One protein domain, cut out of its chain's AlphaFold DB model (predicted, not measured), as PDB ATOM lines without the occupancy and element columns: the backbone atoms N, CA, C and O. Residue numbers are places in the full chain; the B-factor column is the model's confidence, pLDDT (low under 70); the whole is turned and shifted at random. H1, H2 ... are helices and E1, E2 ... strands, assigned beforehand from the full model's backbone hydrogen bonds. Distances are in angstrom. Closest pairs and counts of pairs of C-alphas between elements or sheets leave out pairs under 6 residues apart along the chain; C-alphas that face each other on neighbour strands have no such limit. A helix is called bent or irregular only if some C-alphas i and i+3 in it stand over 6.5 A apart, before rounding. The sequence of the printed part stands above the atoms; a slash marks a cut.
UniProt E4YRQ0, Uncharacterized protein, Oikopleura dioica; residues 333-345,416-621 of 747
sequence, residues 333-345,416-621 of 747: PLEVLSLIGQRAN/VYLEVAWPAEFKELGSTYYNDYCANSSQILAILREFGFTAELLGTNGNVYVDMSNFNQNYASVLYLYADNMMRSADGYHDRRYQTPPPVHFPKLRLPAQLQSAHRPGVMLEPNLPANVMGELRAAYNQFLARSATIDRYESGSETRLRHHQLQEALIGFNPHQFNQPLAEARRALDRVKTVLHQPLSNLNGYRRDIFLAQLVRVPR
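This is residues 333 to 345 and 416 to 621 of the 747 residues of an uncharacterized protein of Oikopleura dioica (UniProt E4YRQ0). An elongated body has a small three-stranded sheet near its middle, with H2 packed along it; H1, H3, H4 and the long unnamed stretch 489 to 530 lie toward one end, and H6, H7 and H8 toward the other. H4, H5 and H6 follow one another along the length, H5 packing on H2, and residues 491 to 498 stick out. The printed part has 219 residues, with eight named helices and three named strands in the order H1 E1 H2 E2 E3 H3 H4 H5 H6 H7 H8; the sheet, E1 E3 E2, is antiparallel and the class is mostly helix. The whole is compact, with a radius of gyration of the C-alphas of 19.5 A, and spans 61 by 39 by 32 A.

In the sheet, E3, residues 464 to 467, is the inner strand between E1, residues 417 to 421, and E2, residues 454 to 457. N 420 and O 464 are 2.8 A apart, and N 467 and O 454 2.8 A, both within hydrogen-bond range; E2 and E3 form a hairpin. H2, residues 434 to 450, is on the sheet at a height over the sheet of 8.9 A, over E2 and along the strands at 13 degrees to E2 on the local plane. E1, H2 and E2 make a split strand-helix-strand unit, two strands running the same way with E3 between them, and its crossover is right-handed. H1, residues 333 to 345, is also on the sheet, which with H1 and H2 on one face makes two layers. H1 touches H2 with residues 333 to 337 alone, at a steep tilt of 40 degrees; the closest C-alphas, of Pro 333 and Asn 440, are 5.6 A apart. H3, residues 473 to 488, touches H1 at a shallow tilt of 31 degrees, opposite ways, closest at the C-alphas of Ser 338 and Tyr 480, 4.1 A. H4, residues 531 to 545, only just touches H3, with 3 pairs of C-alphas within 8 A; Met 486 and Arg 538 have the closest C-alphas, 6.8 A. H5, residues 549 to 554, touches H2, closest at the C-alphas of Ser 442 and Ile 551, 5.1 A. H6, residues 559 to 570, and H5 touch only at the corner, closest at the C-alphas of Tyr 554 and Arg 561, 6.2 A. H8, residues 603 to 611, touches H6 at a steep tilt of 59 degrees, closest at the C-alphas of Leu 567 and Tyr 607, 6.7 A. H7, residues 583 to 596, is close to H8 but not clearly touching, with the C-alphas of Val 596 and Leu 604 closest at 7.4 A, and is apart from H6. Every O i to N i+4 pair is within hydrogen-bond range in H1, H2, H4, H5, H6 and H7; H3 has 10 of 12, and H8 2 of 5 beside 4 of 6 O i to N i+3 pairs.

H1 begins at C-alpha 333, (-34.832, 53.066, -32.823), and H8 ends at C-alpha 611, (-48.411, 32.246, -34.445). H2 measures 24.6 A, H3 23.6 A, H4 21.0 A, H7 19.9 A, H1 18.1 A and H6 16.4 A from first to last C-alpha. H8 is irregular, with C-alphas 606 and 609 7.9 A apart.

The C-alphas of Pro 530 and Pro 600, the two farthest apart, are 61.7 A from each other. Residues 346 to 415 are not printed, and C-alphas 345 and 416 are 13.5 A apart across the cut. The links E1 to H2, H3 to H4 and H6 to H7 are long, with 12, 42 and 12 residues. The mean pLDDT of the printed part is 82.5; 28 residues are under 70, among them residues 498 to 507 and 616 to 621.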
ATOM      1  N   PRO A 333     -33.780  53.382 -33.794       94.75
ATOM      2  CA  PRO A 333     -34.832  53.066 -32.823       94.75
ATOM      3  C   PRO A 333     -35.578  54.299 -32.293       94.75
ATOM      4  O   PRO A 333     -36.800  54.272 -32.162       94.75
ATOM      5  N   LEU A 334     -34.870  55.405 -32.035       92.69
ATOM      6  CA  LEU A 334     -35.485  56.653 -31.572       92.69
ATOM      7  C   LEU A 334     -36.319  57.336 -32.668       92.69
ATOM      8  O   LEU A 334     -37.404  57.836 -32.380       92.69
ATOM      9  N   GLU A 335     -35.870  57.310 -33.926       90.69
ATOM     10  CA  GLU A 335     -36.657  57.811 -35.063       90.69
ATOM     11  C   GLU A 335     -37.958  56.998 -35.229       90.69
ATOM     12  O   GLU A 335     -39.035  57.577 -35.387       90.69
ATOM     13  N   VAL A 336     -37.893  55.666 -35.089       94.19
ATOM     14  CA  VAL A 336     -39.077  54.786 -35.107       94.19
ATOM     15  C   VAL A 336     -40.021  55.086 -33.938       94.19
ATOM     16  O   VAL A 336     -41.222  55.242 -34.147       94.19
ATOM     17  N   LEU A 337     -39.508  55.220 -32.713       93.31
ATOM     18  CA  LEU A 337     -40.322  55.559 -31.536       93.31
ATOM     19  C   LEU A 337     -40.993  56.933 -31.679       93.31
ATOM     20  O   LEU A 337     -42.159  57.091 -31.310       93.31
ATOM     21  N   SER A 338     -40.291  57.907 -32.265       85.88
ATOM     22  CA  SER A 338     -40.855  59.216 -32.590       85.88
ATOM     23  C   SER A 338     -41.999  59.101 -33.601       85.88
ATOM     24  O   SER A 338     -43.062  59.681 -33.384       85.88
ATOM     25  N   LEU A 339     -41.830  58.307 -34.664       82.75
ATOM     26  CA  LEU A 339     -42.894  58.018 -35.633       82.75
ATOM     27  C   LEU A 339     -44.114  57.362 -34.983       82.75
ATOM     28  O   LEU A 339     -45.239  57.804 -35.218       82.75
ATOM     29  N   ILE A 340     -43.907  56.343 -34.143       86.81
ATOM     30  CA  ILE A 340     -44.991  55.658 -33.427       86.81
ATOM     31  C   ILE A 340     -45.743  56.647 -32.535       86.81
ATOM     32  O   ILE A 340     -46.967  56.725 -32.613       86.81
ATOM     33  N   GLY A 341     -45.031  57.451 -31.738       80.81
ATOM     34  CA  GLY A 341     -45.646  58.457 -30.872       80.81
ATOM     35  C   GLY A 341     -46.414  59.531 -31.652       80.81
ATOM     36  O   GLY A 341     -47.537  59.871 -31.281       80.81
ATOM     37  N   GLN A 342     -45.864  60.021 -32.771       75.12
ATOM     38  CA  GLN A 342     -46.549  60.972 -33.658       75.12
ATOM     39  C   GLN A 342     -47.833  60.371 -34.237       75.12
ATOM     40  O   GLN A 342     -48.884  61.013 -34.195       75.12
ATOM     41  N   ARG A 343     -47.770  59.132 -34.735       74.75
ATOM     42  CA  ARG A 343     -48.916  58.410 -35.304       74.75
ATOM     43  C   ARG A 343     -49.976  58.081 -34.253       74.75
ATOM     44  O   ARG A 343     -51.156  58.289 -34.518       74.75
ATOM     45  N   ALA A 344     -49.576  57.661 -33.053       72.62
ATOM     46  CA  ALA A 344     -50.473  57.418 -31.923       72.62
ATOM     47  C   ALA A 344     -51.174  58.701 -31.468       72.62
ATOM     48  O   ALA A 344     -52.389  58.727 -31.296       72.62
ATOM     49  N   ASN A 345     -50.428  59.798 -31.331       69.88
ATOM     50  CA  ASN A 345     -50.997  61.090 -30.967       69.88
ATOM     51  C   ASN A 345     -51.958  61.610 -32.052       69.88
ATOM     52  O   ASN A 345     -53.030  62.121 -31.739       69.88
ATOM     53  N   VAL A 416     -55.879  49.781 -36.215       60.69
ATOM     54  CA  VAL A 416     -55.735  49.075 -34.920       60.69
ATOM     55  C   VAL A 416     -54.302  48.661 -34.667       60.69
ATOM     56  O   VAL A 416     -53.887  48.672 -33.518       60.69
ATOM     57  N   TYR A 417     -53.551  48.316 -35.706       71.06
ATOM     58  CA  TYR A 417     -52.162  47.925 -35.550       71.06
ATOM     59  C   TYR A 417     -51.254  48.826 -36.374       71.06
ATOM     60  O   TYR A 417     -51.612  49.294 -37.455       71.06
ATOM     61  N   LEU A 418     -50.077  49.087 -35.819       79.69
ATOM     62  CA  LEU A 418     -48.960  49.711 -36.507       79.69
ATOM     63  C   LEU A 418     -47.836  48.680 -36.586       79.69
ATOM     64  O   LEU A 418     -47.323  48.226 -35.562       79.69
ATOM     65  N   GLU A 419     -47.486  48.299 -37.807       86.25
ATOM     66  CA  GLU A 419     -46.410  47.373 -38.120       86.25
ATOM     67  C   GLU A 419     -45.093  48.137 -38.285       86.25
ATOM     68  O   GLU A 419     -44.967  49.083 -39.058       86.25
ATOM     69  N   VAL A 420     -44.072  47.716 -37.554       93.38
ATOM     70  CA  VAL A 420     -42.693  48.163 -37.722       93.38
ATOM     71  C   VAL A 420     -41.985  47.048 -38.482       93.38
ATOM     72  O   VAL A 420     -41.725  45.975 -37.928       93.38
ATOM     73  N   ALA A 421     -41.759  47.279 -39.775       92.12
ATOM     74  CA  ALA A 421     -41.354  46.250 -40.719       92.12
ATOM     75  C   ALA A 421     -39.868  46.340 -41.076       92.12
ATOM     76  O   ALA A 421     -39.340  47.422 -41.350       92.12
ATOM     77  N   TRP A 422     -39.233  45.169 -41.148       93.94
ATOM     78  CA  TRP A 422     -37.910  44.980 -41.739       93.94
ATOM     79  C   TRP A 422     -37.997  44.075 -42.978       93.94
ATOM     80  O   TRP A 422     -38.834  43.156 -42.996       93.94
ATOM     81  N   PRO A 423     -37.131  44.290 -43.991       93.50
ATOM     82  CA  PRO A 423     -36.961  43.368 -45.114       93.50
ATOM     83  C   PRO A 423     -36.669  41.941 -44.636       93.50
ATOM     84  O   PRO A 423     -36.161  41.746 -43.530       93.50
ATOM     85  N   ALA A 424     -37.013  40.938 -45.445       90.12
ATOM     86  CA  ALA A 424     -36.831  39.531 -45.082       90.12
ATOM     87  C   ALA A 424     -35.358  39.216 -44.779       90.12
ATOM     88  O   ALA A 424     -35.055  38.616 -43.753       90.12
ATOM     89  N   GLU A 425     -34.467  39.763 -45.596       93.25
ATOM     90  CA  GLU A 425     -33.018  39.594 -45.573       93.25
ATOM     91  C   GLU A 425     -32.374  40.108 -44.273       93.25
ATOM     92  O   GLU A 425     -31.329  39.619 -43.855       93.25
ATOM     93  N   PHE A 426     -32.999  41.062 -43.570       94.44
ATOM     94  CA  PHE A 426     -32.525  41.535 -42.257       94.44
ATOM     95  C   PHE A 426     -32.754  40.511 -41.148       94.44
ATOM     96  O   PHE A 426     -32.136  40.580 -40.087       94.44
ATOM     97  N   LYS A 427     -33.701  39.600 -41.361       91.56
ATOM     98  CA  LYS A 427     -34.224  38.725 -40.319       91.56
ATOM     99  C   LYS A 427     -33.575  37.351 -40.338       91.56
ATOM    100  O   LYS A 427     -33.835  36.612 -39.406       91.56
ATOM    101  N   GLU A 428     -32.737  37.024 -41.323       90.06
ATOM    102  CA  GLU A 428     -32.098  35.710 -41.508       90.06
ATOM    103  C   GLU A 428     -30.871  35.488 -40.594       90.06
ATOM    104  O   GLU A 428     -30.061  36.393 -40.411       90.06
ATOM    105  N   LEU A 429     -30.676  34.260 -40.075       84.81
ATOM    106  CA  LEU A 429     -29.618  33.902 -39.099       84.81
ATOM    107  C   LEU A 429     -28.161  34.029 -39.592       84.81
ATOM    108  O   LEU A 429     -27.241  33.887 -38.792       84.81
ATOM    109  N   GLY A 430     -27.927  34.300 -40.874       84.62
ATOM    110  CA  GLY A 430     -26.591  34.523 -41.447       84.62
ATOM    111  C   GLY A 430     -26.378  35.930 -42.005       84.62
ATOM    112  O   GLY A 430     -25.310  36.220 -42.536       84.62
ATOM    113  N   SER A 431     -27.392  36.791 -41.911       91.56
ATOM    114  CA  SER A 431     -27.350  38.138 -42.466       91.56
ATOM    115  C   SER A 431     -26.420  39.042 -41.662       91.56
ATOM    116  O   SER A 431     -26.426  39.025 -40.428       91.56
ATOM    117  N   THR A 432     -25.664  39.893 -42.354       92.75
ATOM    118  CA  THR A 432     -24.813  40.917 -41.727       92.75
ATOM    119  C   THR A 432     -25.629  41.929 -40.918       92.75
ATOM    120  O   THR A 432     -25.110  42.497 -39.961       92.75
ATOM    121  N   TYR A 433     -26.921  42.098 -41.230       94.81
ATOM    122  CA  TYR A 433     -27.825  43.017 -40.531       94.81
ATOM    123  C   TYR A 433     -28.560  42.392 -39.338       94.81
ATOM    124  O   TYR A 433     -29.243  43.103 -38.597       94.81
ATOM    125  N   TYR A 434     -28.464  41.073 -39.134       95.31
ATOM    126  CA  TYR A 434     -29.315  40.355 -38.178       95.31
ATOM    127  C   TYR A 434     -29.150  40.835 -36.731       95.31
ATOM    128  O   TYR A 434     -30.132  41.004 -35.999       95.31
ATOM    129  N   ASN A 435     -27.905  41.086 -36.319       95.44
ATOM    130  CA  ASN A 435     -27.604  41.554 -34.968       95.44
ATOM    131  C   ASN A 435     -28.179  42.955 -34.719       95.44
ATOM    132  O   ASN A 435     -28.828  43.171 -33.693       95.44
ATOM    133  N   ASP A 436     -28.028  43.866 -35.682       95.00
ATOM    134  CA  ASP A 436     -28.576  45.222 -35.600       95.00
ATOM    135  C   ASP A 436     -30.105  45.203 -35.601       95.00
ATOM    136  O   ASP A 436     -30.742  45.906 -34.816       95.00
ATOM    137  N   TYR A 437     -30.721  44.348 -36.418       96.19
ATOM    138  CA  TYR A 437     -32.163  44.117 -36.390       96.19
ATOM    139  C   TYR A 437     -32.637  43.656 -35.001       96.19
ATOM    140  O   TYR A 437     -33.613  44.202 -34.469       96.19
ATOM    141  N   CYS A 438     -31.954  42.688 -34.381       96.38
ATOM    142  CA  CYS A 438     -32.319  42.188 -33.056       96.38
ATOM    143  C   CYS A 438     -32.162  43.265 -31.975       96.38
ATOM    144  O   CYS A 438     -33.069  43.456 -31.158       96.38
ATOM    145  N   ALA A 439     -31.054  44.008 -32.005       95.38
ATOM    146  CA  ALA A 439     -30.803  45.119 -31.095       95.38
ATOM    147  C   ALA A 439     -31.856  46.229 -31.257       95.38
ATOM    148  O   ALA A 439     -32.465  46.658 -30.279       95.38
ATOM    149  N   ASN A 440     -32.152  46.642 -32.489       96.56
ATOM    150  CA  ASN A 440     -33.098  47.723 -32.762       96.56
ATOM    151  C   ASN A 440     -34.535  47.343 -32.384       96.56
ATOM    152  O   ASN A 440     -35.217  48.096 -31.688       96.56
ATOM    153  N   SER A 441     -35.003  46.164 -32.801       96.75
ATOM    154  CA  SER A 441     -36.369  45.712 -32.503       96.75
ATOM    155  C   SER A 441     -36.601  45.486 -31.003       96.75
ATOM    156  O   SER A 441     -37.664  45.843 -30.492       96.75
ATOM    157  N   SER A 442     -35.608  44.970 -30.272       96.50
ATOM    158  CA  SER A 442     -35.701  44.783 -28.818       96.50
ATOM    159  C   SER A 442     -35.710  46.109 -28.044       96.50
ATOM    160  O   SER A 442     -36.516  46.266 -27.124       96.50
ATOM    161  N   GLN A 443     -34.906  47.097 -28.457       96.75
ATOM    162  CA  GLN A 443     -34.938  48.453 -27.893       96.75
ATOM    163  C   GLN A 443     -36.293  49.137 -28.114       96.75
ATOM    164  O   GLN A 443     -36.853  49.704 -27.174       96.75
ATOM    165  N   ILE A 444     -36.841  49.055 -29.334       97.31
ATOM    166  CA  ILE A 444     -38.164  49.608 -29.662       97.31
ATOM    167  C   ILE A 444     -39.225  48.993 -28.739       97.31
ATOM    168  O   ILE A 444     -39.967  49.725 -28.084       97.31
ATOM    169  N   LEU A 445     -39.260  47.662 -28.619       95.94
ATOM    170  CA  LEU A 445     -40.212  46.960 -27.753       95.94
ATOM    171  C   LEU A 445     -40.074  47.341 -26.276       95.94
ATOM    172  O   LEU A 445     -41.084  47.565 -25.608       95.94
ATOM    173  N   ALA A 446     -38.844  47.422 -25.763       96.56
ATOM    174  CA  ALA A 446     -38.588  47.764 -24.367       96.56
ATOM    175  C   ALA A 446     -39.135  49.155 -24.015       96.56
ATOM    176  O   ALA A 446     -39.824  49.308 -23.007       96.56
ATOM    177  N   ILE A 447     -38.881  50.155 -24.866       95.88
ATOM    178  CA  ILE A 447     -39.348  51.526 -24.629       95.88
ATOM    179  C   ILE A 447     -40.865  51.635 -24.793       95.88
ATOM    180  O   ILE A 447     -41.519  52.248 -23.954       95.88
ATOM    181  N   LEU A 448     -41.454  51.014 -25.821       94.38
ATOM    182  CA  LEU A 448     -42.909  51.037 -26.014       94.38
ATOM    183  C   LEU A 448     -43.660  50.505 -24.788       94.38
ATOM    184  O   LEU A 448     -44.622  51.128 -24.337       94.38
ATOM    185  N   ARG A 449     -43.187  49.394 -24.211       92.19
ATOM    186  CA  ARG A 449     -43.785  48.793 -23.011       92.19
ATOM    187  C   ARG A 449     -43.690  49.698 -21.790       92.19
ATOM    188  O   ARG A 449     -44.660  49.802 -21.045       92.19
ATOM    189  N   GLU A 450     -42.567  50.384 -21.615       92.75
ATOM    190  CA  GLU A 450     -42.381  51.333 -20.511       92.75
ATOM    191  C   GLU A 450     -43.313  52.554 -20.641       92.75
ATOM    192  O   GLU A 450     -43.815  53.072 -19.647       92.75
ATOM    193  N   PHE A 451     -43.644  52.962 -21.871       91.19
ATOM    194  CA  PHE A 451     -44.684  53.962 -22.154       91.19
ATOM    195  C   PHE A 451     -46.119  53.395 -22.152       91.19
ATOM    196  O   PHE A 451     -47.070  54.109 -22.474       91.19
ATOM    197  N   GLY A 452     -46.307  52.130 -21.768       87.50
ATOM    198  CA  GLY A 452     -47.621  51.502 -21.629       87.50
ATOM    199  C   GLY A 452     -48.304  51.143 -22.950       87.50
ATOM    200  O   GLY A 452     -49.524  50.989 -22.969       87.50
ATOM    201  N   PHE A 453     -47.553  51.023 -24.047       87.25
ATOM    202  CA  PHE A 453     -48.071  50.458 -25.291       87.25
ATOM    203  C   PHE A 453     -48.073  48.930 -25.226       87.25
ATOM    204  O   PHE A 453     -47.111  48.304 -24.771       87.25
ATOM    205  N   THR A 454     -49.131  48.322 -25.759       85.50
ATOM    206  CA  THR A 454     -49.157  46.883 -26.025       85.50
ATOM    207  C   THR A 454     -48.428  46.635 -27.342       85.50
ATOM    208  O   THR A 454     -48.926  46.984 -28.409       85.50
ATOM    209  N   ALA A 455     -47.222  46.069 -27.272       89.62
ATOM    210  CA  ALA A 455     -46.406  45.769 -28.445       89.62
ATOM    211  C   ALA A 455     -45.675  44.428 -28.305       89.62
ATOM    212  O   ALA A 455     -45.221  44.058 -27.212       89.62
ATOM    213  N   GLU A 456     -45.546  43.710 -29.421       90.44
ATOM    214  CA  GLU A 456     -44.926  42.385 -29.460       90.44
ATOM    215  C   GLU A 456     -44.235  42.106 -30.804       90.44
ATOM    216  O   GLU A 456     -44.632  42.634 -31.844       90.44
ATOM    217  N   LEU A 457     -43.194  41.268 -30.775       91.12
ATOM    218  CA  LEU A 457     -42.538  40.742 -31.972       91.12
ATOM    219  C   LEU A 457     -43.303  39.516 -32.480       91.12
ATOM    220  O   LEU A 457     -43.353  38.497 -31.791       91.12
ATOM    221  N   LEU A 458     -43.853  39.576 -33.691       88.38
ATOM    222  CA  LEU A 458     -44.576  38.443 -34.261       88.38
ATOM    223  C   LEU A 458     -43.592  37.380 -34.768       88.38
ATOM    224  O   LEU A 458     -42.820  37.622 -35.694       88.38
ATOM    225  N   GLY A 459     -43.629  36.183 -34.177       86.62
ATOM    226  CA  GLY A 459     -42.666  35.121 -34.488       86.62
ATOM    227  C   GLY A 459     -42.695  34.665 -35.946       86.62
ATOM    228  O   GLY A 459     -41.663  34.306 -36.502       86.62
ATOM    229  N   THR A 460     -43.851  34.752 -36.601       84.75
ATOM    230  CA  THR A 460     -44.049  34.280 -37.977       84.75
ATOM    231  C   THR A 460     -43.395  35.151 -39.042       84.75
ATOM    232  O   THR A 460     -43.133  34.650 -40.130       84.75
ATOM    233  N   ASN A 461     -43.141  36.434 -38.781       87.00
ATOM    234  CA  ASN A 461     -42.532  37.332 -39.767       87.00
ATOM    235  C   ASN A 461     -41.424  38.229 -39.207       87.00
ATOM    236  O   ASN A 461     -40.793  38.944 -39.983       87.00
ATOM    237  N   GLY A 462     -41.187  38.205 -37.893       89.06
ATOM    238  CA  GLY A 462     -40.147  38.978 -37.222       89.06
ATOM    239  C   GLY A 462     -40.388  40.489 -37.199       89.06
ATOM    240  O   GLY A 462     -39.449  41.237 -36.936       89.06
ATOM    241  N   ASN A 463     -41.601  40.967 -37.463       91.69
ATOM    242  CA  ASN A 463     -41.926  42.391 -37.376       91.69
ATOM    243  C   ASN A 463     -42.506  42.731 -35.995       91.69
ATOM    244  O   ASN A 463     -43.040  41.865 -35.294       91.69
ATOM    245  N   VAL A 464     -42.376  43.994 -35.581       92.44
ATOM    246  CA  VAL A 464     -42.966  44.476 -34.323       92.44
ATOM    247  C   VAL A 464     -44.347  45.039 -34.618       92.44
ATOM    248  O   VAL A 464     -44.493  45.905 -35.475       92.44
ATOM    249  N   TYR A 465     -45.349  44.571 -33.883       87.38
ATOM    250  CA  TYR A 465     -46.716  45.067 -33.973       87.38
ATOM    251  C   TYR A 465     -47.060  45.839 -32.711       87.38
ATOM    252  O   TYR A 465     -46.866  45.344 -31.600       87.38
ATOM    253  N   VAL A 466     -47.581  47.048 -32.897       84.69
ATOM    254  CA  VAL A 466     -48.070  47.915 -31.824       84.69
ATOM    255  C   VAL A 466     -49.586  47.974 -31.915       84.69
ATOM    256  O   VAL A 466     -50.120  48.330 -32.963       84.69
ATOM    257  N   ASP A 467     -50.278  47.621 -30.834       77.44
ATOM    258  CA  ASP A 467     -51.724  47.794 -30.716       77.44
ATOM    259  C   ASP A 467     -52.037  49.267 -30.437       77.44
ATOM    260  O   ASP A 467     -51.745  49.827 -29.379       77.44
ATOM    261  N   MET A 468     -52.632  49.894 -31.437       71.94
ATOM    262  CA  MET A 468     -53.052  51.281 -31.456       71.94
ATOM    263  C   MET A 468     -54.529  51.437 -31.057       71.94
ATOM    264  O   MET A 468     -55.014  52.557 -30.932       71.94
ATOM    265  N   SER A 469     -55.270  50.346 -30.833       62.47
ATOM    266  CA  SER A 469     -56.655  50.413 -30.341       62.47
ATOM    267  C   SER A 469     -56.753  50.684 -28.845       62.47
ATOM    268  O   SER A 469     -57.778  51.177 -28.372       62.47
ATOM    269  N   ASN A 470     -55.691  50.376 -28.101       63.56
ATOM    270  CA  ASN A 470     -55.663  50.507 -26.657       63.56
ATOM    271  C   ASN A 470     -54.284  50.977 -26.176       63.56
ATOM    272  O   ASN A 470     -53.380  50.177 -25.938       63.56
ATOM    273  N   PHE A 471     -54.138  52.291 -26.015       69.38
ATOM    274  CA  PHE A 471     -52.942  52.912 -25.452       69.38
ATOM    275  C   PHE A 471     -53.301  54.115 -24.577       69.38
ATOM    276  O   PHE A 471     -54.356  54.740 -24.719       69.38
ATOM    277  N   ASN A 472     -52.394  54.482 -23.672       71.19
ATOM    278  CA  ASN A 472     -52.548  55.686 -22.869       71.19
ATOM    279  C   ASN A 472     -52.209  56.929 -23.709       71.19
ATOM    280  O   ASN A 472     -51.041  57.192 -24.003       71.19
ATOM    281  N   GLN A 473     -53.229  57.716 -24.062       68.75
ATOM    282  CA  GLN A 473     -53.075  58.927 -24.878       68.75
ATOM    283  C   GLN A 473     -52.075  59.927 -24.282       68.75
ATOM    284  O   GLN A 473     -51.308  60.538 -25.024       68.75
ATOM    285  N   ASN A 474     -52.020  60.040 -22.951       70.94
ATOM    286  CA  ASN A 474     -51.063  60.916 -22.277       70.94
ATOM    287  C   ASN A 474     -49.621  60.466 -22.560       70.94
ATOM    288  O   ASN A 474     -48.773  61.287 -22.897       70.94
ATOM    289  N   TYR A 475     -49.337  59.163 -22.497       75.25
ATOM    290  CA  TYR A 475     -47.999  58.648 -22.799       75.25
ATOM    291  C   TYR A 475     -47.648  58.710 -24.288       75.25
ATOM    292  O   TYR A 475     -46.484  58.941 -24.612       75.25
ATOM    293  N   ALA A 476     -48.623  58.614 -25.196       70.31
ATOM    294  CA  ALA A 476     -48.384  58.785 -26.630       70.31
ATOM    295  C   ALA A 476     -47.841  60.181 -26.981       70.31
ATOM    296  O   ALA A 476     -46.868  60.297 -27.732       70.31
ATOM    297  N   SER A 477     -48.412  61.242 -26.400       69.75
ATOM    298  CA  SER A 477     -47.926  62.613 -26.612       69.75
ATOM    299  C   SER A 477     -46.532  62.851 -26.017       69.75
ATOM    300  O   SER A 477     -45.824  63.743 -26.472       69.75
ATOM    301  N   VAL A 478     -46.121  62.069 -25.013       80.94
ATOM    302  CA  VAL A 478     -44.796  62.178 -24.377       80.94
ATOM    303  C   VAL A 478     -43.749  61.341 -25.108       80.94
ATOM    304  O   VAL A 478     -42.606  61.774 -25.206       80.94
ATOM    305  N   LEU A 479     -44.120  60.179 -25.657       85.62
ATOM    306  CA  LEU A 479     -43.198  59.264 -26.333       85.62
ATOM    307  C   LEU A 479     -42.449  59.947 -27.484       85.62
ATOM    308  O   LEU A 479     -41.223  59.859 -27.551       85.62
ATOM    309  N   TYR A 480     -43.163  60.656 -28.365       79.19
ATOM    310  CA  TYR A 480     -42.508  61.297 -29.509       79.19
ATOM    311  C   TYR A 480     -41.561  62.423 -29.078       79.19
ATOM    312  O   TYR A 480     -40.482  62.576 -29.643       79.19
ATOM    313  N   LEU A 481     -41.938  63.180 -28.044       79.31
ATOM    314  CA  LEU A 481     -41.113  64.246 -27.480       79.31
ATOM    315  C   LEU A 481     -39.876  63.693 -26.796       79.31
ATOM    316  O   LEU A 481     -38.797  64.263 -26.916       79.31
ATOM    317  N   TYR A 482     -40.039  62.599 -26.058       86.31
ATOM    318  CA  TYR A 482     -38.945  61.919 -25.393       86.31
ATOM    319  C   TYR A 482     -37.931  61.428 -26.426       86.31
ATOM    320  O   TYR A 482     -36.745  61.731 -26.313       86.31
ATOM    321  N   ALA A 483     -38.407  60.752 -27.473       88.12
ATOM    322  CA  ALA A 483     -37.567  60.287 -28.565       88.12
ATOM    323  C   ALA A 483     -36.853  61.446 -29.283       88.12
ATOM    324  O   ALA A 483     -35.643  61.373 -29.476       88.12
ATOM    325  N   ASP A 484     -37.556  62.539 -29.607       80.31
ATOM    326  CA  ASP A 484     -36.963  63.731 -30.236       80.31
ATOM    327  C   ASP A 484     -35.881  64.380 -29.362       80.31
ATOM    328  O   ASP A 484     -34.784  64.653 -29.845       80.31
ATOM    329  N   ASN A 485     -36.122  64.530 -28.058       83.25
ATOM    330  CA  ASN A 485     -35.114  65.029 -27.119       83.25
ATOM    331  C   ASN A 485     -33.890  64.101 -27.046       83.25
ATOM    332  O   ASN A 485     -32.754  64.572 -27.088       83.25
ATOM    333  N   MET A 486     -34.100  62.782 -26.986       87.06
ATOM    334  CA  MET A 486     -33.003  61.811 -26.983       87.06
ATOM    335  C   MET A 486     -32.198  61.844 -28.288       87.06
ATOM    336  O   MET A 486     -30.974  61.718 -28.233       87.06
ATOM    337  N   MET A 487     -32.845  62.050 -29.441       84.50
ATOM    338  CA  MET A 487     -32.162  62.238 -30.729       84.50
ATOM    339  C   MET A 487     -31.336  63.524 -30.745       84.50
ATOM    340  O   MET A 487     -30.174  63.481 -31.129       84.50
ATOM    341  N   ARG A 488     -31.899  64.647 -30.278       79.25
ATOM    342  CA  ARG A 488     -31.192  65.938 -30.199       79.25
ATOM    343  C   ARG A 488     -29.971  65.899 -29.288       79.25
ATOM    344  O   ARG A 488     -29.013  66.618 -29.529       79.25
ATOM    345  N   SER A 489     -30.014  65.068 -28.247       79.06
ATOM    346  CA  SER A 489     -28.887  64.880 -27.328       79.06
ATOM    347  C   SER A 489     -27.788  63.955 -27.848       79.06
ATOM    348  O   SER A 489     -26.771  63.815 -27.178       79.06
ATOM    349  N   ALA A 490     -28.004  63.270 -28.975       78.75
ATOM    350  CA  ALA A 490     -27.001  62.381 -29.534       78.75
ATOM    351  C   ALA A 490     -25.842  63.182 -30.144       78.75
ATOM    352  O   ALA A 490     -26.053  64.231 -30.761       78.75
ATOM    353  N   ASP A 491     -24.627  62.653 -30.005       70.56
ATOM    354  CA  ASP A 491     -23.432  63.239 -30.608       70.56
ATOM    355  C   ASP A 491     -23.614  63.378 -32.129       70.56
ATOM    356  O   ASP A 491     -24.136  62.482 -32.794       70.56
ATOM    357  N   GLY A 492     -23.223  64.529 -32.679       70.81
ATOM    358  CA  GLY A 492     -23.336  64.823 -34.109       70.81
ATOM    359  C   GLY A 492     -24.720  65.281 -34.590       70.81
ATOM    360  O   GLY A 492     -24.834  65.755 -35.718       70.81
ATOM    361  N   TYR A 493     -25.779  65.235 -33.766       76.44
ATOM    362  CA  TYR A 493     -27.101  65.732 -34.187       76.44
ATOM    363  C   TYR A 493     -27.055  67.218 -34.573       76.44
ATOM    364  O   TYR A 493     -27.669  67.637 -35.556       76.44
ATOM    365  N   HIS A 494     -26.319  68.025 -33.805       74.50
ATOM    366  CA  HIS A 494     -26.193  69.455 -34.074       74.50
ATOM    367  C   HIS A 494     -25.336  69.778 -35.306       74.50
ATOM    368  O   HIS A 494     -25.482  70.872 -35.848       74.50
ATOM    369  N   ASP A 495     -24.545  68.815 -35.787       74.69
ATOM    370  CA  ASP A 495     -23.735  68.935 -37.004       74.69
ATOM    371  C   ASP A 495     -24.544  68.639 -38.282       74.69
ATOM    372  O   ASP A 495     -24.063  68.857 -39.396       74.69
ATOM    373  N   ARG A 496     -25.798  68.175 -38.149       75.25
ATOM    374  CA  ARG A 496     -26.705  67.958 -39.287       75.25
ATOM    375  C   ARG A 496     -26.950  69.261 -40.044       75.25
ATOM    376  O   ARG A 496     -27.273  70.284 -39.437       75.25
ATOM    377  N   ARG A 497     -26.899  69.203 -41.383       71.81
ATOM    378  CA  ARG A 497     -27.143  70.372 -42.258       71.81
ATOM    379  C   ARG A 497     -28.524  70.986 -42.016       71.81
ATOM    380  O   ARG A 497     -28.652  72.209 -41.982       71.81
ATOM    381  N   TYR A 498     -29.536  70.142 -41.815       68.19
ATOM    382  CA  TYR A 498     -30.886  70.550 -41.439       68.19
ATOM    383  C   TYR A 498     -31.343  69.771 -40.201       68.19
ATOM    384  O   TYR A 498     -31.441  68.546 -40.217       68.19
ATOM    385  N   GLN A 499     -31.622  70.489 -39.113       66.69
ATOM    386  CA  GLN A 499     -32.123  69.914 -37.862       66.69
ATOM    387  C   GLN A 499     -33.653  69.827 -37.885       66.69
ATOM    388  O   GLN A 499     -34.319  70.683 -38.477       66.69
ATOM    389  N   THR A 500     -34.227  68.831 -37.198       64.06
ATOM    390  CA  THR A 500     -35.687  68.752 -37.061       64.06
ATOM    391  C   THR A 500     -36.187  69.950 -36.252       64.06
ATOM    392  O   THR A 500     -35.598  70.284 -35.213       64.06
ATOM    393  N   PRO A 501     -37.275  70.620 -36.667       57.72
ATOM    394  CA  PRO A 501     -37.836  71.716 -35.891       57.72
ATOM    395  C   PRO A 501     -38.296  71.203 -34.517       57.72
ATOM    396  O   PRO A 501     -38.810  70.082 -34.434       57.72
ATOM    397  N   PRO A 502     -38.096  71.973 -33.432       58.09
ATOM    398  CA  PRO A 502     -38.547  71.565 -32.113       58.09
ATOM    399  C   PRO A 502     -40.076  71.421 -32.091       58.09
ATOM    400  O   PRO A 502     -40.785  72.202 -32.735       58.09
ATOM    401  N   PRO A 503     -40.604  70.450 -31.333       56.19
ATOM    402  CA  PRO A 503     -42.035  70.315 -31.113       56.19
ATOM    403  C   PRO A 503     -42.653  71.611 -30.572       56.19
ATOM    404  O   PRO A 503     -42.094  72.271 -29.702       56.19
ATOM    405  N   VAL A 504     -43.835  71.981 -31.069       50.03
ATOM    406  CA  VAL A 504     -44.499  73.245 -30.686       50.03
ATOM    407  C   VAL A 504     -45.211  73.128 -29.332       50.03
ATOM    408  O   VAL A 504     -45.406  74.125 -28.638       50.03
ATOM    409  N   HIS A 505     -45.598  71.912 -28.937       58.25
ATOM    410  CA  HIS A 505     -46.326  71.656 -27.698       58.25
ATOM    411  C   HIS A 505     -45.647  70.574 -26.861       58.25
ATOM    412  O   HIS A 505     -45.445  69.453 -27.325       58.25
ATOM    413  N   PHE A 506     -45.384  70.915 -25.601       61.78
ATOM    414  CA  PHE A 506     -44.874  70.007 -24.582       61.78
ATOM    415  C   PHE A 506     -45.953  69.806 -23.510       61.78
ATOM    416  O   PHE A 506     -46.256  70.746 -22.765       61.78
ATOM    417  N   PRO A 507     -46.575  68.617 -23.428       64.50
ATOM    418  CA  PRO A 507     -47.510  68.308 -22.372       64.50
ATOM    419  C   PRO A 507     -46.749  68.198 -21.048       64.50
ATOM    420  O   PRO A 507     -45.670  67.611 -20.969       64.50
ATOM    421  N   LYS A 508     -47.339  68.745 -19.983       71.25
ATOM    422  CA  LYS A 508     -46.798  68.689 -18.616       71.25
ATOM    423  C   LYS A 508     -47.043  67.320 -17.987       71.25
ATOM    424  O   LYS A 508     -47.795  67.181 -17.025       71.25
ATOM    425  N   LEU A 509     -46.452  66.300 -18.588       73.31
ATOM    426  CA  LEU A 509     -46.571  64.909 -18.187       73.31
ATOM    427  C   LEU A 509     -45.199  64.383 -17.774       73.31
ATOM    428  O   LEU A 509     -44.173  64.746 -18.349       73.31
ATOM    429  N   ARG A 510     -45.191  63.538 -16.744       80.62
ATOM    430  CA  ARG A 510     -43.967  62.894 -16.266       80.62
ATOM    431  C   ARG A 510     -43.598  61.735 -17.184       80.62
ATOM    432  O   ARG A 510     -44.476  61.035 -17.684       80.62
ATOM    433  N   LEU A 511     -42.296  61.521 -17.347       86.62
ATOM    434  CA  LEU A 511     -41.770  60.315 -17.982       86.62
ATOM    435  C   LEU A 511     -42.101  59.069 -17.144       86.62
ATOM    436  O   LEU A 511     -42.272  59.191 -15.925       86.62
ATOM    437  N   PRO A 512     -42.155  57.876 -17.753       87.88
ATOM    438  CA  PRO A 512     -42.192  56.621 -17.008       87.88
ATOM    439  C   PRO A 512     -41.049  56.528 -15.991       87.88
ATOM    440  O   PRO A 512     -39.960  57.053 -16.225       87.88
ATOM    441  N   ALA A 513     -41.296  55.885 -14.848       87.44
ATOM    442  CA  ALA A 513     -40.379  55.914 -13.708       87.44
ATOM    443  C   ALA A 513     -38.980  55.378 -14.050       87.44
ATOM    444  O   ALA A 513     -37.995  55.942 -13.579       87.44
ATOM    445  N   GLN A 514     -38.885  54.349 -14.900       87.62
ATOM    446  CA  GLN A 514     -37.599  53.758 -15.285       87.62
ATOM    447  C   GLN A 514     -36.776  54.653 -16.226       87.62
ATOM    448  O   GLN A 514     -35.575  54.448 -16.369       87.62
ATOM    449  N   LEU A 515     -37.407  55.647 -16.860       89.06
ATOM    450  CA  LEU A 515     -36.775  56.577 -17.803       89.06
ATOM    451  C   LEU A 515     -36.533  57.964 -17.192       89.06
ATOM    452  O   LEU A 515     -36.134  58.896 -17.891       89.06
ATOM    453  N   GLN A 516     -36.793  58.130 -15.894       87.62
ATOM    454  CA  GLN A 516     -36.483  59.359 -15.170       87.62
ATOM    455  C   GLN A 516     -35.032  59.360 -14.678       87.62
ATOM    456  O   GLN A 516     -34.464  58.322 -14.344       87.62
ATOM    457  N   SER A 517     -34.449  60.556 -14.552       82.88
ATOM    458  CA  SER A 517     -33.177  60.729 -13.843       82.88
ATOM    459  C   SER A 517     -33.339  60.330 -12.375       82.88
ATOM    460  O   SER A 517     -34.204  60.861 -11.673       82.88
ATOM    461  N   ALA A 518     -32.460  59.454 -11.880       80.19
ATOM    462  CA  ALA A 518     -32.397  59.102 -10.460       80.19
ATOM    463  C   ALA A 518     -32.068  60.318  -9.572       80.19
ATOM    464  O   ALA A 518     -32.490  60.382  -8.418       80.19
ATOM    465  N   HIS A 519     -31.337  61.299 -10.112       78.94
ATOM    466  CA  HIS A 519     -30.957  62.522  -9.404       78.94
ATOM    467  C   HIS A 519     -32.050  63.594  -9.435       78.94
ATOM    468  O   HIS A 519     -32.061  64.487  -8.587       78.94
ATOM    469  N   ARG A 520     -32.973  63.516 -10.404       78.19
ATOM    470  CA  ARG A 520     -34.073  64.470 -10.596       78.19
ATOM    471  C   ARG A 520     -35.360  63.737 -10.995       78.19
ATOM    472  O   ARG A 520     -35.759  63.786 -12.162       78.19
ATOM    473  N   PRO A 521     -36.035  63.064 -10.050       75.25
ATOM    474  CA  PRO A 521     -37.319  62.440 -10.335       75.25
ATOM    475  C   PRO A 521     -38.367  63.509 -10.682       75.25
ATOM    476  O   PRO A 521     -38.440  64.566 -10.055       75.25
ATOM    477  N   GLY A 522     -39.201  63.233 -11.686       74.50
ATOM    478  CA  GLY A 522     -40.298  64.113 -12.097       74.50
ATOM    479  C   GLY A 522     -39.944  65.233 -13.082       74.50
ATOM    480  O   GLY A 522     -40.757  66.146 -13.234       74.50
ATOM    481  N   VAL A 523     -38.791  65.168 -13.760       76.06
ATOM    482  CA  VAL A 523     -38.491  66.047 -14.907       76.06
ATOM    483  C   VAL A 523     -39.630  65.964 -15.929       76.06
ATOM    484  O   VAL A 523     -40.041  64.878 -16.341       76.06
ATOM    485  N   MET A 524     -40.149  67.130 -16.314       79.69
ATOM    486  CA  MET A 524     -41.094  67.284 -17.418       79.69
ATOM    487  C   MET A 524     -40.320  67.685 -18.673       79.69
ATOM    488  O   MET A 524     -39.335  68.417 -18.587       79.69
ATOM    489  N   LEU A 525     -40.749  67.184 -19.831       77.88
ATOM    490  CA  LEU A 525     -40.125  67.541 -21.103       77.88
ATOM    491  C   LEU A 525     -40.460  68.989 -21.468       77.88
ATOM    492  O   LEU A 525     -41.614  69.400 -21.375       77.88
ATOM    493  N   GLU A 526     -39.459  69.738 -21.925       74.19
ATOM    494  CA  GLU A 526     -39.576  71.147 -22.317       74.19
ATOM    495  C   GLU A 526     -38.687  71.434 -23.547       74.19
ATOM    496  O   GLU A 526     -37.728  70.694 -23.774       74.19
ATOM    497  N   PRO A 527     -38.955  72.498 -24.337       63.56
ATOM    498  CA  PRO A 527     -38.240  72.769 -25.593       63.56
ATOM    499  C   PRO A 527     -36.721  72.940 -25.469       63.56
ATOM    500  O   PRO A 527     -36.007  72.692 -26.432       63.56
ATOM    501  N   ASN A 528     -36.237  73.386 -24.307       71.75
ATOM    502  CA  ASN A 528     -34.833  73.723 -24.067       71.75
ATOM    503  C   ASN A 528     -34.362  73.120 -22.741       71.75
ATOM    504  O   ASN A 528     -33.999  73.844 -21.809       71.75
ATOM    505  N   LEU A 529     -34.414  71.791 -22.630       78.88
ATOM    506  CA  LEU A 529     -33.881  71.111 -21.455       78.88
ATOM    507  C   LEU A 529     -32.374  71.405 -21.308       78.88
ATOM    508  O   LEU A 529     -31.625  71.260 -22.277       78.88
ATOM    509  N   PRO A 530     -31.902  71.807 -20.112       83.38
ATOM    510  CA  PRO A 530     -30.482  72.038 -19.871       83.38
ATOM    511  C   PRO A 530     -29.625  70.810 -20.210       83.38
ATOM    512  O   PRO A 530     -30.010  69.680 -19.908       83.38
ATOM    513  N   ALA A 531     -28.432  71.023 -20.776       83.75
ATOM    514  CA  ALA A 531     -27.552  69.943 -21.242       83.75
ATOM    515  C   ALA A 531     -27.203  68.914 -20.150       83.75
ATOM    516  O   ALA A 531     -27.138  67.718 -20.422       83.75
ATOM    517  N   ASN A 532     -27.045  69.350 -18.897       85.69
ATOM    518  CA  ASN A 532     -26.840  68.445 -17.763       85.69
ATOM    519  C   ASN A 532     -28.059  67.547 -17.499       85.69
ATOM    520  O   ASN A 532     -27.890  66.355 -17.277       85.69
ATOM    521  N   VAL A 533     -29.279  68.089 -17.577       86.69
ATOM    522  CA  VAL A 533     -30.519  67.307 -17.436       86.69
ATOM    523  C   VAL A 533     -30.660  66.316 -18.589       86.69
ATOM    524  O   VAL A 533     -31.025  65.166 -18.367       86.69
ATOM    525  N   MET A 534     -30.316  66.731 -19.807       85.94
ATOM    526  CA  MET A 534     -30.302  65.842 -20.968       85.94
ATOM    527  C   MET A 534     -29.289  64.704 -20.820       85.94
ATOM    528  O   MET A 534     -29.630  63.556 -21.098       85.94
ATOM    529  N   GLY A 535     -28.086  64.991 -20.315       87.12
ATOM    530  CA  GLY A 535     -27.084  63.971 -20.000       87.12
ATOM    531  C   GLY A 535     -27.565  62.979 -18.936       87.12
ATOM    532  O   GLY A 535     -27.387  61.772 -19.093       87.12
ATOM    533  N   GLU A 536     -28.243  63.462 -17.892       89.25
ATOM    534  CA  GLU A 536     -28.861  62.605 -16.872       89.25
ATOM    535  C   GLU A 536     -29.966  61.703 -17.458       89.25
ATOM    536  O   GLU A 536     -30.000  60.505 -17.169       89.25
ATOM    537  N   LEU A 537     -30.851  62.244 -18.305       88.94
ATOM    538  CA  LEU A 537     -31.892  61.461 -18.985       88.94
ATOM    539  C   LEU A 537     -31.288  60.415 -19.929       88.94
ATOM    540  O   LEU A 537     -31.769  59.284 -19.983       88.94
ATOM    541  N   ARG A 538     -30.201  60.754 -20.631       88.75
ATOM    542  CA  ARG A 538     -29.482  59.812 -21.497       88.75
ATOM    543  C   ARG A 538     -28.835  58.681 -20.697       88.75
ATOM    544  O   ARG A 538     -28.885  57.528 -21.120       88.75
ATOM    545  N   ALA A 539     -28.264  58.988 -19.534       89.56
ATOM    546  CA  ALA A 539     -27.725  57.976 -18.632       89.56
ATOM    547  C   ALA A 539     -28.827  57.035 -18.119       89.56
ATOM    548  O   ALA A 539     -28.638  55.819 -18.141       89.56
ATOM    549  N   ALA A 540     -29.990  57.579 -17.739       91.38
ATOM    550  CA  ALA A 540     -31.152  56.785 -17.338       91.38
ATOM    551  C   ALA A 540     -31.653  55.883 -18.478       91.38
ATOM    552  O   ALA A 540     -31.858  54.690 -18.268       91.38
ATOM    553  N   TYR A 541     -31.763  56.414 -19.701       92.25
ATOM    554  CA  TYR A 541     -32.106  55.643 -20.899       92.25
ATOM    555  C   TYR A 541     -31.152  54.463 -21.119       92.25
ATOM    556  O   TYR A 541     -31.595  53.321 -21.226       92.25
ATOM    557  N   ASN A 542     -29.840  54.714 -21.123       92.38
ATOM    558  CA  ASN A 542     -28.838  53.665 -21.321       92.38
ATOM    559  C   ASN A 542     -28.876  52.619 -20.192       92.38
ATOM    560  O   ASN A 542     -28.772  51.422 -20.452       92.38
ATOM    561  N   GLN A 543     -29.058  53.058 -18.942       93.75
ATOM    562  CA  GLN A 543     -29.167  52.168 -17.786       93.75
ATOM    563  C   GLN A 543     -30.422  51.292 -17.848       93.75
ATOM    564  O   GLN A 543     -30.353  50.114 -17.498       93.75
ATOM    565  N   PHE A 544     -31.550  51.852 -18.289       94.94
ATOM    566  CA  PHE A 544     -32.784  51.107 -18.513       94.94
ATOM    567  C   PHE A 544     -32.586  50.030 -19.576       94.94
ATOM    568  O   PHE A 544     -32.894  48.866 -19.324       94.94
ATOM    569  N   LEU A 545     -32.021  50.389 -20.735       94.69
ATOM    570  CA  LEU A 545     -31.787  49.423 -21.805       94.69
ATOM    571  C   LEU A 545     -30.858  48.290 -21.351       94.69
ATOM    572  O   LEU A 545     -31.176  47.124 -21.559       94.69
ATOM    573  N   ALA A 546     -29.768  48.613 -20.651       93.25
ATOM    574  CA  ALA A 546     -28.802  47.628 -20.160       93.25
ATOM    575  C   ALA A 546     -29.357  46.654 -19.101       93.25
ATOM    576  O   ALA A 546     -28.695  45.675 -18.772       93.25
ATOM    577  N   ARG A 547     -30.529  46.934 -18.518       93.31
ATOM    578  CA  ARG A 547     -31.170  46.105 -17.479       93.31
ATOM    579  C   ARG A 547     -32.539  45.574 -17.906       93.31
ATOM    580  O   ARG A 547     -33.284  45.048 -17.079       93.31
ATOM    581  N   SER A 548     -32.916  45.781 -19.163       95.62
ATOM    582  CA  SER A 548     -34.251  45.457 -19.641       95.62
ATOM    583  C   SER A 548     -34.374  43.966 -19.928       95.62
ATOM    584  O   SER A 548     -33.858  43.476 -20.926       95.62
ATOM    585  N   ALA A 549     -35.202  43.272 -19.148       94.44
ATOM    586  CA  ALA A 549     -35.562  41.880 -19.431       94.44
ATOM    587  C   ALA A 549     -36.243  41.698 -20.808       94.44
ATOM    588  O   ALA A 549     -36.269  40.598 -21.354       94.44
ATOM    589  N   THR A 550     -36.816  42.767 -21.386       93.81
ATOM    590  CA  THR A 550     -37.333  42.717 -22.765       93.81
ATOM    591  C   THR A 550     -36.196  42.652 -23.783       93.81
ATOM    592  O   THR A 550     -36.358  41.982 -24.799       93.81
ATOM    593  N   ILE A 551     -35.062  43.307 -23.516       95.00
ATOM    594  CA  ILE A 551     -33.876  43.210 -24.373       95.00
ATOM    595  C   ILE A 551     -33.292  41.804 -24.300       95.00
ATOM    596  O   ILE A 551     -33.210  41.158 -25.341       95.00
ATOM    597  N   ASP A 552     -33.036  41.290 -23.097       94.12
ATOM    598  CA  ASP A 552     -32.488  39.937 -22.898       94.12
ATOM    599  C   ASP A 552     -33.368  38.860 -23.557       94.12
ATOM    600  O   ASP A 552     -32.893  37.894 -24.147       94.12
ATOM    601  N   ARG A 553     -34.694  39.039 -23.534       93.81
ATOM    602  CA  ARG A 553     -35.622  38.111 -24.191       93.81
ATOM    603  C   ARG A 553     -35.498  38.105 -25.718       93.81
ATOM    604  O   ARG A 553     -35.804  37.086 -26.334       93.81
ATOM    605  N   TYR A 554     -35.099  39.209 -26.343       93.62
ATOM    606  CA  TYR A 554     -35.121  39.393 -27.800       93.62
ATOM    607  C   TYR A 554     -33.745  39.646 -28.431       93.62
ATOM    608  O   TYR A 554     -33.688  39.969 -29.624       93.62
ATOM    609  N   GLU A 555     -32.660  39.476 -27.677       92.62
ATOM    610  CA  GLU A 555     -31.292  39.469 -28.199       92.62
ATOM    611  C   GLU A 555     -31.077  38.339 -29.220       92.62
ATOM    612  O   GLU A 555     -31.808  37.348 -29.223       92.62
ATOM    613  N   SER A 556     -30.083  38.475 -30.104       90.06
ATOM    614  CA  SER A 556     -29.902  37.588 -31.267       90.06
ATOM    615  C   SER A 556     -29.709  36.108 -30.915       90.06
ATOM    616  O   SER A 556     -30.126  35.244 -31.683       90.06
ATOM    617  N   GLY A 557     -29.131  35.806 -29.748       87.75
ATOM    618  CA  GLY A 557     -28.914  34.442 -29.256       87.75
ATOM    619  C   GLY A 557     -30.022  33.888 -28.358       87.75
ATOM    620  O   GLY A 557     -29.882  32.775 -27.851       87.75
ATOM    621  N   SER A 558     -31.102  34.638 -28.123       93.38
ATOM    622  CA  SER A 558     -32.115  34.230 -27.151       93.38
ATOM    623  C   SER A 558     -32.897  32.995 -27.609       93.38
ATOM    624  O   SER A 558     -33.171  32.798 -28.798       93.38
ATOM    625  N   GLU A 559     -33.368  32.194 -26.648       93.62
ATOM    626  CA  GLU A 559     -34.258  31.060 -26.934       93.62
ATOM    627  C   GLU A 559     -35.520  31.498 -27.692       93.62
ATOM    628  O   GLU A 559     -36.025  30.766 -28.541       93.62
ATOM    629  N   THR A 560     -36.014  32.715 -27.430       92.38
ATOM    630  CA  THR A 560     -37.192  33.253 -28.126       92.38
ATOM    631  C   THR A 560     -36.887  33.504 -29.605       92.38
ATOM    632  O   THR A 560     -37.695  33.138 -30.458       92.38
ATOM    633  N   ARG A 561     -35.720  34.073 -29.941       92.50
ATOM    634  CA  ARG A 561     -35.305  34.284 -31.340       92.50
ATOM    635  C   ARG A 561     -35.102  32.973 -32.079       92.50
ATOM    636  O   ARG A 561     -35.629  32.820 -33.177       92.50
ATOM    637  N   LEU A 562     -34.401  32.022 -31.463       92.25
ATOM    638  CA  LEU A 562     -34.191  30.691 -32.038       92.25
ATOM    639  C   LEU A 562     -35.525  29.988 -32.314       92.25
ATOM    640  O   LEU A 562     -35.735  29.434 -33.390       92.25
ATOM    641  N   ARG A 563     -36.466  30.080 -31.374       92.75
ATOM    642  CA  ARG A 563     -37.814  29.528 -31.523       92.75
ATOM    643  C   ARG A 563     -38.616  30.206 -32.640       92.75
ATOM    644  O   ARG A 563     -39.331  29.523 -33.369       92.75
ATOM    645  N   HIS A 564     -38.506  31.527 -32.797       92.56
ATOM    646  CA  HIS A 564     -39.141  32.247 -33.908       92.56
ATOM    647  C   HIS A 564     -38.585  31.804 -35.265       92.56
ATOM    648  O   HIS A 564     -39.357  31.613 -36.200       92.56
ATOM    649  N   HIS A 565     -37.277  31.569 -35.360       91.62
ATOM    650  CA  HIS A 565     -36.649  31.030 -36.569       91.62
ATOM    651  C   HIS A 565     -37.155  29.638 -36.929       91.62
ATOM    652  O   HIS A 565     -37.616  29.425 -38.046       91.62
ATOM    653  N   GLN A 566     -37.189  28.727 -35.958       92.69
ATOM    654  CA  GLN A 566     -37.743  27.383 -36.156       92.69
ATOM    655  C   GLN A 566     -39.211  27.423 -36.610       92.69
ATOM    656  O   GLN A 566     -39.639  26.624 -37.443       92.69
ATOM    657  N   LEU A 567     -39.998  28.371 -36.088       92.56
ATOM    658  CA  LEU A 567     -41.364  28.603 -36.554       92.56
ATOM    659  C   LEU A 567     -41.399  29.094 -38.008       92.56
ATOM    660  O   LEU A 567     -42.215  28.614 -38.792       92.56
ATOM    661  N   GLN A 568     -40.550  30.051 -38.378       90.31
ATOM    662  CA  GLN A 568     -40.495  30.566 -39.748       90.31
ATOM    663  C   GLN A 568     -40.127  29.464 -40.746       90.31
ATOM    664  O   GLN A 568     -40.790  29.346 -41.776       90.31
ATOM    665  N   GLU A 569     -39.171  28.600 -40.396       89.62
ATOM    666  CA  GLU A 569     -38.828  27.398 -41.165       89.62
ATOM    667  C   GLU A 569     -40.021  26.439 -41.292       89.62
ATOM    668  O   GLU A 569     -40.340  25.966 -42.384       89.62
ATOM    669  N   ALA A 570     -40.749  26.205 -40.196       90.06
ATOM    670  CA  ALA A 570     -41.932  25.345 -40.192       90.06
ATOM    671  C   ALA A 570     -43.110  25.901 -41.020       90.06
ATOM    672  O   ALA A 570     -44.037  25.153 -41.338       90.06
ATOM    673  N   LEU A 571     -43.095  27.194 -41.359       89.44
ATOM    674  CA  LEU A 571     -44.128  27.875 -42.146       89.44
ATOM    675  C   LEU A 571     -43.739  28.104 -43.617       89.44
ATOM    676  O   LEU A 571     -44.519  28.712 -44.360       89.44
ATOM    677  N   ILE A 572     -42.569  27.640 -44.072       86.88
ATOM    678  CA  ILE A 572     -42.124  27.810 -45.465       86.88
ATOM    679  C   ILE A 572     -43.199  27.303 -46.446       86.88
ATOM    680  O   ILE A 572     -43.737  26.205 -46.318       86.88
ATOM    681  N   GLY A 573     -43.535  28.131 -47.442       81.19
ATOM    682  CA  GLY A 573     -44.513  27.817 -48.495       81.19
ATOM    683  C   GLY A 573     -45.988  28.032 -48.126       81.19
ATOM    684  O   GLY A 573     -46.860  27.948 -48.997       81.19
ATOM    685  N   PHE A 574     -46.305  28.335 -46.864       83.75
ATOM    686  CA  PHE A 574     -47.677  28.652 -46.444       83.75
ATOM    687  C   PHE A 574     -47.748  29.612 -45.246       83.75
ATOM    688  O   PHE A 574     -48.747  29.624 -44.528       83.75
ATOM    689  N   ASN A 575     -46.723  30.442 -45.043       84.06
ATOM    690  CA  ASN A 575     -46.721  31.488 -44.027       84.06
ATOM    691  C   ASN A 575     -47.742  32.580 -44.393       84.06
ATOM    692  O   ASN A 575     -47.583  33.211 -45.434       84.06
ATOM    693  N   PRO A 576     -48.768  32.834 -43.562       76.50
ATOM    694  CA  PRO A 576     -49.804  33.815 -43.876       76.50
ATOM    695  C   PRO A 576     -49.413  35.266 -43.577       76.50
ATOM    696  O   PRO A 576     -50.210  36.168 -43.819       76.50
ATOM    697  N   HIS A 577     -48.219  35.502 -43.030       79.06
ATOM    698  CA  HIS A 577     -47.780  36.811 -42.535       79.06
ATOM    699  C   HIS A 577     -46.639  37.417 -43.360       79.06
ATOM    700  O   HIS A 577     -45.954  38.334 -42.903       79.06
ATOM    701  N   GLN A 578     -46.401  36.891 -44.563       79.56
ATOM    702  CA  GLN A 578     -45.400  37.432 -45.473       79.56
ATOM    703  C   GLN A 578     -45.793  38.849 -45.914       79.56
ATOM    704  O   GLN A 578     -46.887  39.090 -46.429       79.56
ATOM    705  N   PHE A 579     -44.887  39.808 -45.712       79.19
ATOM    706  CA  PHE A 579     -45.178  41.227 -45.933       79.19
ATOM    707  C   PHE A 579     -45.486  41.555 -47.404       79.19
ATOM    708  O   PHE A 579     -46.356  42.372 -47.692       79.19
ATOM    709  N   ASN A 580     -44.824  40.888 -48.344       76.50
ATOM    710  CA  ASN A 580     -45.020  41.009 -49.794       76.50
ATOM    711  C   ASN A 580     -46.168  40.129 -50.335       76.50
ATOM    712  O   ASN A 580     -46.466  40.157 -51.524       76.50
ATOM    713  N   GLN A 581     -46.854  39.360 -49.488       73.62
ATOM    714  CA  GLN A 581     -47.899  38.458 -49.957       73.62
ATOM    715  C   GLN A 581     -49.224  39.202 -50.228       73.62
ATOM    716  O   GLN A 581     -49.669  40.006 -49.390       73.62
ATOM    717  N   PRO A 582     -49.900  38.918 -51.360       69.50
ATOM    718  CA  PRO A 582     -51.256  39.380 -51.622       69.50
ATOM    719  C   PRO A 582     -52.250  38.884 -50.567       69.50
ATOM    720  O   PRO A 582     -52.166  37.757 -50.072       69.50
ATOM    721  N   LEU A 583     -53.274  39.690 -50.279       65.81
ATOM    722  CA  LEU A 583     -54.247  39.387 -49.223       65.81
ATOM    723  C   LEU A 583     -54.976  38.047 -49.433       65.81
ATOM    724  O   LEU A 583     -55.241  37.315 -48.479       65.81
ATOM    725  N   ALA A 584     -55.302  37.720 -50.685       67.50
ATOM    726  CA  ALA A 584     -55.977  36.471 -51.030       67.50
ATOM    727  C   ALA A 584     -55.120  35.241 -50.686       67.50
ATOM    728  O   ALA A 584     -55.637  34.226 -50.217       67.50
ATOM    729  N   GLU A 585     -53.811  35.334 -50.902       72.75
ATOM    730  CA  GLU A 585     -52.874  34.250 -50.626       72.75
ATOM    731  C   GLU A 585     -52.580  34.129 -49.137       72.75
ATOM    732  O   GLU A 585     -52.622  33.015 -48.616       72.75
ATOM    733  N   ALA A 586     -52.409  35.260 -48.444       72.50
ATOM    734  CA  ALA A 586     -52.287  35.307 -46.991       72.50
ATOM    735  C   ALA A 586     -53.486  34.618 -46.316       72.50
ATOM    736  O   ALA A 586     -53.318  33.777 -45.434       72.50
ATOM    737  N   ARG A 587     -54.709  34.867 -46.805       70.31
ATOM    738  CA  ARG A 587     -55.922  34.190 -46.321       70.31
ATOM    739  C   ARG A 587     -55.895  32.677 -46.566       70.31
ATOM    740  O   ARG A 587     -56.173  31.905 -45.654       70.31
ATOM    741  N   ARG A 588     -55.530  32.227 -47.772       72.56
ATOM    742  CA  ARG A 588     -55.419  30.785 -48.077       72.56
ATOM    743  C   ARG A 588     -54.343  30.098 -47.236       72.56
ATOM    744  O   ARG A 588     -54.520  28.964 -46.798       72.56
ATOM    745  N   ALA A 589     -53.207  30.757 -47.037       76.88
ATOM    746  CA  ALA A 589     -52.149  30.314 -46.138       76.88
ATOM    747  C   ALA A 589     -52.678  30.175 -44.704       76.88
ATOM    748  O   ALA A 589     -52.458  29.158 -44.052       76.88
ATOM    749  N   LEU A 590     -53.486  31.134 -44.259       76.12
ATOM    750  CA  LEU A 590     -54.059  31.141 -42.927       76.12
ATOM    751  C   LEU A 590     -55.029  29.987 -42.687       76.12
ATOM    752  O   LEU A 590     -54.956  29.316 -41.658       76.12
ATOM    753  N   ASP A 591     -55.926  29.733 -43.635       74.50
ATOM    754  CA  ASP A 591     -56.879  28.630 -43.539       74.50
ATOM    755  C   ASP A 591     -56.157  27.274 -43.513       74.50
ATOM    756  O   ASP A 591     -56.547  26.371 -42.763       74.50
ATOM    757  N   ARG A 592     -55.035  27.155 -44.238       81.56
ATOM    758  CA  ARG A 592     -54.141  25.991 -44.152       81.56
ATOM    759  C   ARG A 592     -53.507  25.865 -42.768       81.56
ATOM    760  O   ARG A 592     -53.624  24.798 -42.169       81.56
ATOM    761  N   VAL A 593     -52.925  26.936 -42.218       82.62
ATOM    762  CA  VAL A 593     -52.350  26.937 -40.856       82.62
ATOM    763  C   VAL A 593     -53.396  26.525 -39.822       82.62
ATOM    764  O   VAL A 593     -53.155  25.620 -39.024       82.62
ATOM    765  N   LYS A 594     -54.592  27.123 -39.863       79.31
ATOM    766  CA  LYS A 594     -55.703  26.767 -38.969       79.31
ATOM    767  C   LYS A 594     -56.070  25.294 -39.092       79.31
ATOM    768  O   LYS A 594     -56.269  24.642 -38.074       79.31
ATOM    769  N   THR A 595     -56.153  24.761 -40.309       80.38
ATOM    770  CA  THR A 595     -56.469  23.344 -40.546       80.38
ATOM    771  C   THR A 595     -55.398  22.426 -39.957       80.38
ATOM    772  O   THR A 595     -55.721  21.473 -39.253       80.38
ATOM    773  N   VAL A 596     -54.124  22.751 -40.176       85.44
ATOM    774  CA  VAL A 596     -52.976  21.998 -39.656       85.44
ATOM    775  C   VAL A 596     -52.933  22.013 -38.123       85.44
ATOM    776  O   VAL A 596     -52.651  20.987 -37.515       85.44
ATOM    777  N   LEU A 597     -53.295  23.124 -37.476       84.69
ATOM    778  CA  LEU A 597     -53.370  23.231 -36.008       84.69
ATOM    779  C   LEU A 597     -54.512  22.424 -35.365       84.69
ATOM    780  O   LEU A 597     -54.587  22.334 -34.142       84.69
ATOM    781  N   HIS A 598     -55.424  21.857 -36.160       81.56
ATOM    782  CA  HIS A 598     -56.413  20.891 -35.666       81.56
ATOM    783  C   HIS A 598     -55.918  19.442 -35.755       81.56
ATOM    784  O   HIS A 598     -56.599  18.539 -35.273       81.56
ATOM    785  N   GLN A 599     -54.758  19.196 -36.369       84.00
ATOM    786  CA  GLN A 599     -54.181  17.860 -36.468       84.00
ATOM    787  C   GLN A 599     -53.367  17.563 -35.198       84.00
ATOM    788  O   GLN A 599     -52.442  18.317 -34.890       84.00
ATOM    789  N   PRO A 600     -53.651  16.469 -34.461       77.31
ATOM    790  CA  PRO A 600     -52.994  16.180 -33.180       77.31
ATOM    791  C   PRO A 600     -51.465  16.076 -33.266       77.31
ATOM    792  O   PRO A 600     -50.766  16.472 -32.339       77.31
ATOM    793  N   LEU A 601     -50.951  15.583 -34.395       83.25
ATOM    794  CA  LEU A 601     -49.524  15.330 -34.630       83.25
ATOM    795  C   LEU A 601     -48.805  16.484 -35.348       83.25
ATOM    796  O   LEU A 601     -47.692  16.307 -35.830       83.25
ATOM    797  N   SER A 602     -49.435  17.653 -35.471       84.62
ATOM    798  CA  SER A 602     -48.815  18.781 -36.160       84.62
ATOM    799  C   SER A 602     -47.671  19.391 -35.353       84.62
ATOM    800  O   SER A 602     -47.851  19.801 -34.203       84.62
ATOM    801  N   ASN A 603     -46.525  19.576 -36.010       84.38
ATOM    802  CA  ASN A 603     -45.376  20.293 -35.456       84.38
ATOM    803  C   ASN A 603     -45.707  21.760 -35.112       84.38
ATOM    804  O   ASN A 603     -45.064  22.349 -34.246       84.38
ATOM    805  N   LEU A 604     -46.738  22.351 -35.733       87.38
ATOM    806  CA  LEU A 604     -47.157  23.733 -35.464       87.38
ATOM    807  C   LEU A 604     -47.916  23.898 -34.143       87.38
ATOM    808  O   LEU A 604     -48.007  25.017 -33.637       87.38
ATOM    809  N   ASN A 605     -48.421  22.812 -33.545       85.25
ATOM    810  CA  ASN A 605     -49.144  22.882 -32.271       85.25
ATOM    811  C   ASN A 605     -48.270  23.474 -31.158       85.25
ATOM    812  O   ASN A 605     -48.747  24.282 -30.360       85.25
ATOM    813  N   GLY A 606     -46.973  23.142 -31.163       85.88
ATOM    814  CA  GLY A 606     -45.993  23.685 -30.226       85.88
ATOM    815  C   GLY A 606     -45.802  25.198 -30.347       85.88
ATOM    816  O   GLY A 606     -45.477  25.830 -29.349       85.88
ATOM    817  N   TYR A 607     -46.069  25.784 -31.517       88.50
ATOM    818  CA  TYR A 607     -45.858  27.203 -31.825       88.50
ATOM    819  C   TYR A 607     -47.145  28.034 -31.836       88.50
ATOM    820  O   TYR A 607     -47.126  29.202 -32.220       88.50
ATOM    821  N   ARG A 608     -48.289  27.476 -31.415       82.75
ATOM    822  CA  ARG A 608     -49.585  28.174 -31.511       82.75
ATOM    823  C   ARG A 608     -49.556  29.573 -30.881       82.75
ATOM    824  O   ARG A 608     -50.121  30.496 -31.452       82.75
ATOM    825  N   ARG A 609     -48.887  29.738 -29.735       80.88
ATOM    826  CA  ARG A 609     -48.776  31.030 -29.029       80.88
ATOM    827  C   ARG A 609     -47.865  32.040 -29.728       80.88
ATOM    828  O   ARG A 609     -48.004  33.224 -29.463       80.88
ATOM    829  N   ASP A 610     -46.986  31.579 -30.609       84.38
ATOM    830  CA  ASP A 610     -46.057  32.410 -31.382       84.38
ATOM    831  C   ASP A 610     -46.661  32.794 -32.748       84.38
ATOM    832  O   ASP A 610     -46.367  33.855 -33.295       84.38
ATOM    833  N   ILE A 611     -47.562  31.950 -33.277       81.44
ATOM    834  CA  ILE A 611     -48.411  32.246 -34.445       81.44
ATOM    835  C   ILE A 611     -49.542  33.212 -34.063       81.44
ATOM    836  O   ILE A 611     -49.885  34.107 -34.830       81.44
ATOM    837  N   PHE A 612     -50.117  33.022 -32.874       77.94
ATOM    838  CA  PHE A 612     -51.230  33.798 -32.341       77.94
ATOM    839  C   PHE A 612     -50.867  34.371 -30.974       77.94
ATOM    840  O   PHE A 612     -51.182  33.793 -29.929       77.94
ATOM    841  N   LEU A 613     -50.199  35.519 -30.986       75.56
ATOM    842  CA  LEU A 613     -49.763  36.190 -29.768       75.56
ATOM    843  C   LEU A 613     -50.967  36.617 -28.928       75.56
ATOM    844  O   LEU A 613     -51.751  37.457 -29.351       75.56
ATOM    845  N   ALA A 614     -51.111  36.093 -27.711       69.81
ATOM    846  CA  ALA A 614     -52.253  36.404 -26.841       69.81
ATOM    847  C   ALA A 614     -52.393  37.907 -26.515       69.81
ATOM    848  O   ALA A 614     -53.479  38.369 -26.175       69.81
ATOM    849  N   GLN A 615     -51.297  38.663 -26.625       70.00
ATOM    850  CA  GLN A 615     -51.241  40.116 -26.461       70.00
ATOM    851  C   GLN A 615     -51.939  40.863 -27.605       70.00
ATOM    852  O   GLN A 615     -52.469  41.943 -27.382       70.00
ATOM    853  N   LEU A 616     -51.937  40.288 -28.811       65.88
ATOM    854  CA  LEU A 616     -52.521  40.870 -30.026       65.88
ATOM    855  C   LEU A 616     -53.811  40.143 -30.443       65.88
ATOM    856  O   LEU A 616     -54.634  40.664 -31.187       65.88
ATOM    857  N   VAL A 617     -54.009  38.910 -29.976       63.94
ATOM    858  CA  VAL A 617     -55.104  38.036 -30.396       63.94
ATOM    859  C   VAL A 617     -55.975  37.684 -29.210       63.94
ATOM    860  O   VAL A 617     -55.571  36.956 -28.301       63.94
ATOM    861  N   ARG A 618     -57.233  38.123 -29.256       56.44
ATOM    862  CA  ARG A 618     -58.220  37.712 -28.260       56.44
ATOM    863  C   ARG A 618     -58.692  36.291 -28.560       56.44
ATOM    864  O   ARG A 618     -59.545  36.076 -29.419       56.44
ATOM    865  N   VAL A 619     -58.158  35.318 -27.829       54.41
ATOM    866  CA  VAL A 619     -58.676  33.944 -27.850       54.41
ATOM    867  C   VAL A 619     -59.922  33.889 -26.959       54.41
ATOM    868  O   VAL A 619     -59.853  34.310 -25.798       54.41
ATOM    869  N   PRO A 620     -61.083  33.428 -27.461       51.62
ATOM    870  CA  PRO A 620     -62.252  33.255 -26.613       51.62
ATOM    871  C   PRO A 620     -61.927  32.265 -25.484       51.62
ATOM    872  O   PRO A 620     -61.321  31.226 -25.721       51.62
ATOM    873  N   ARG A 621     -62.335  32.577 -24.244       51.19
ATOM    874  CA  ARG A 621     -62.105  31.705 -23.071       51.19
ATOM    875  C   ARG A 621     -62.842  30.357 -23.162       51.19
ATOM    876  O   ARG A 621     -62.545  29.461 -22.383       51.19
TER     877      ARG A 621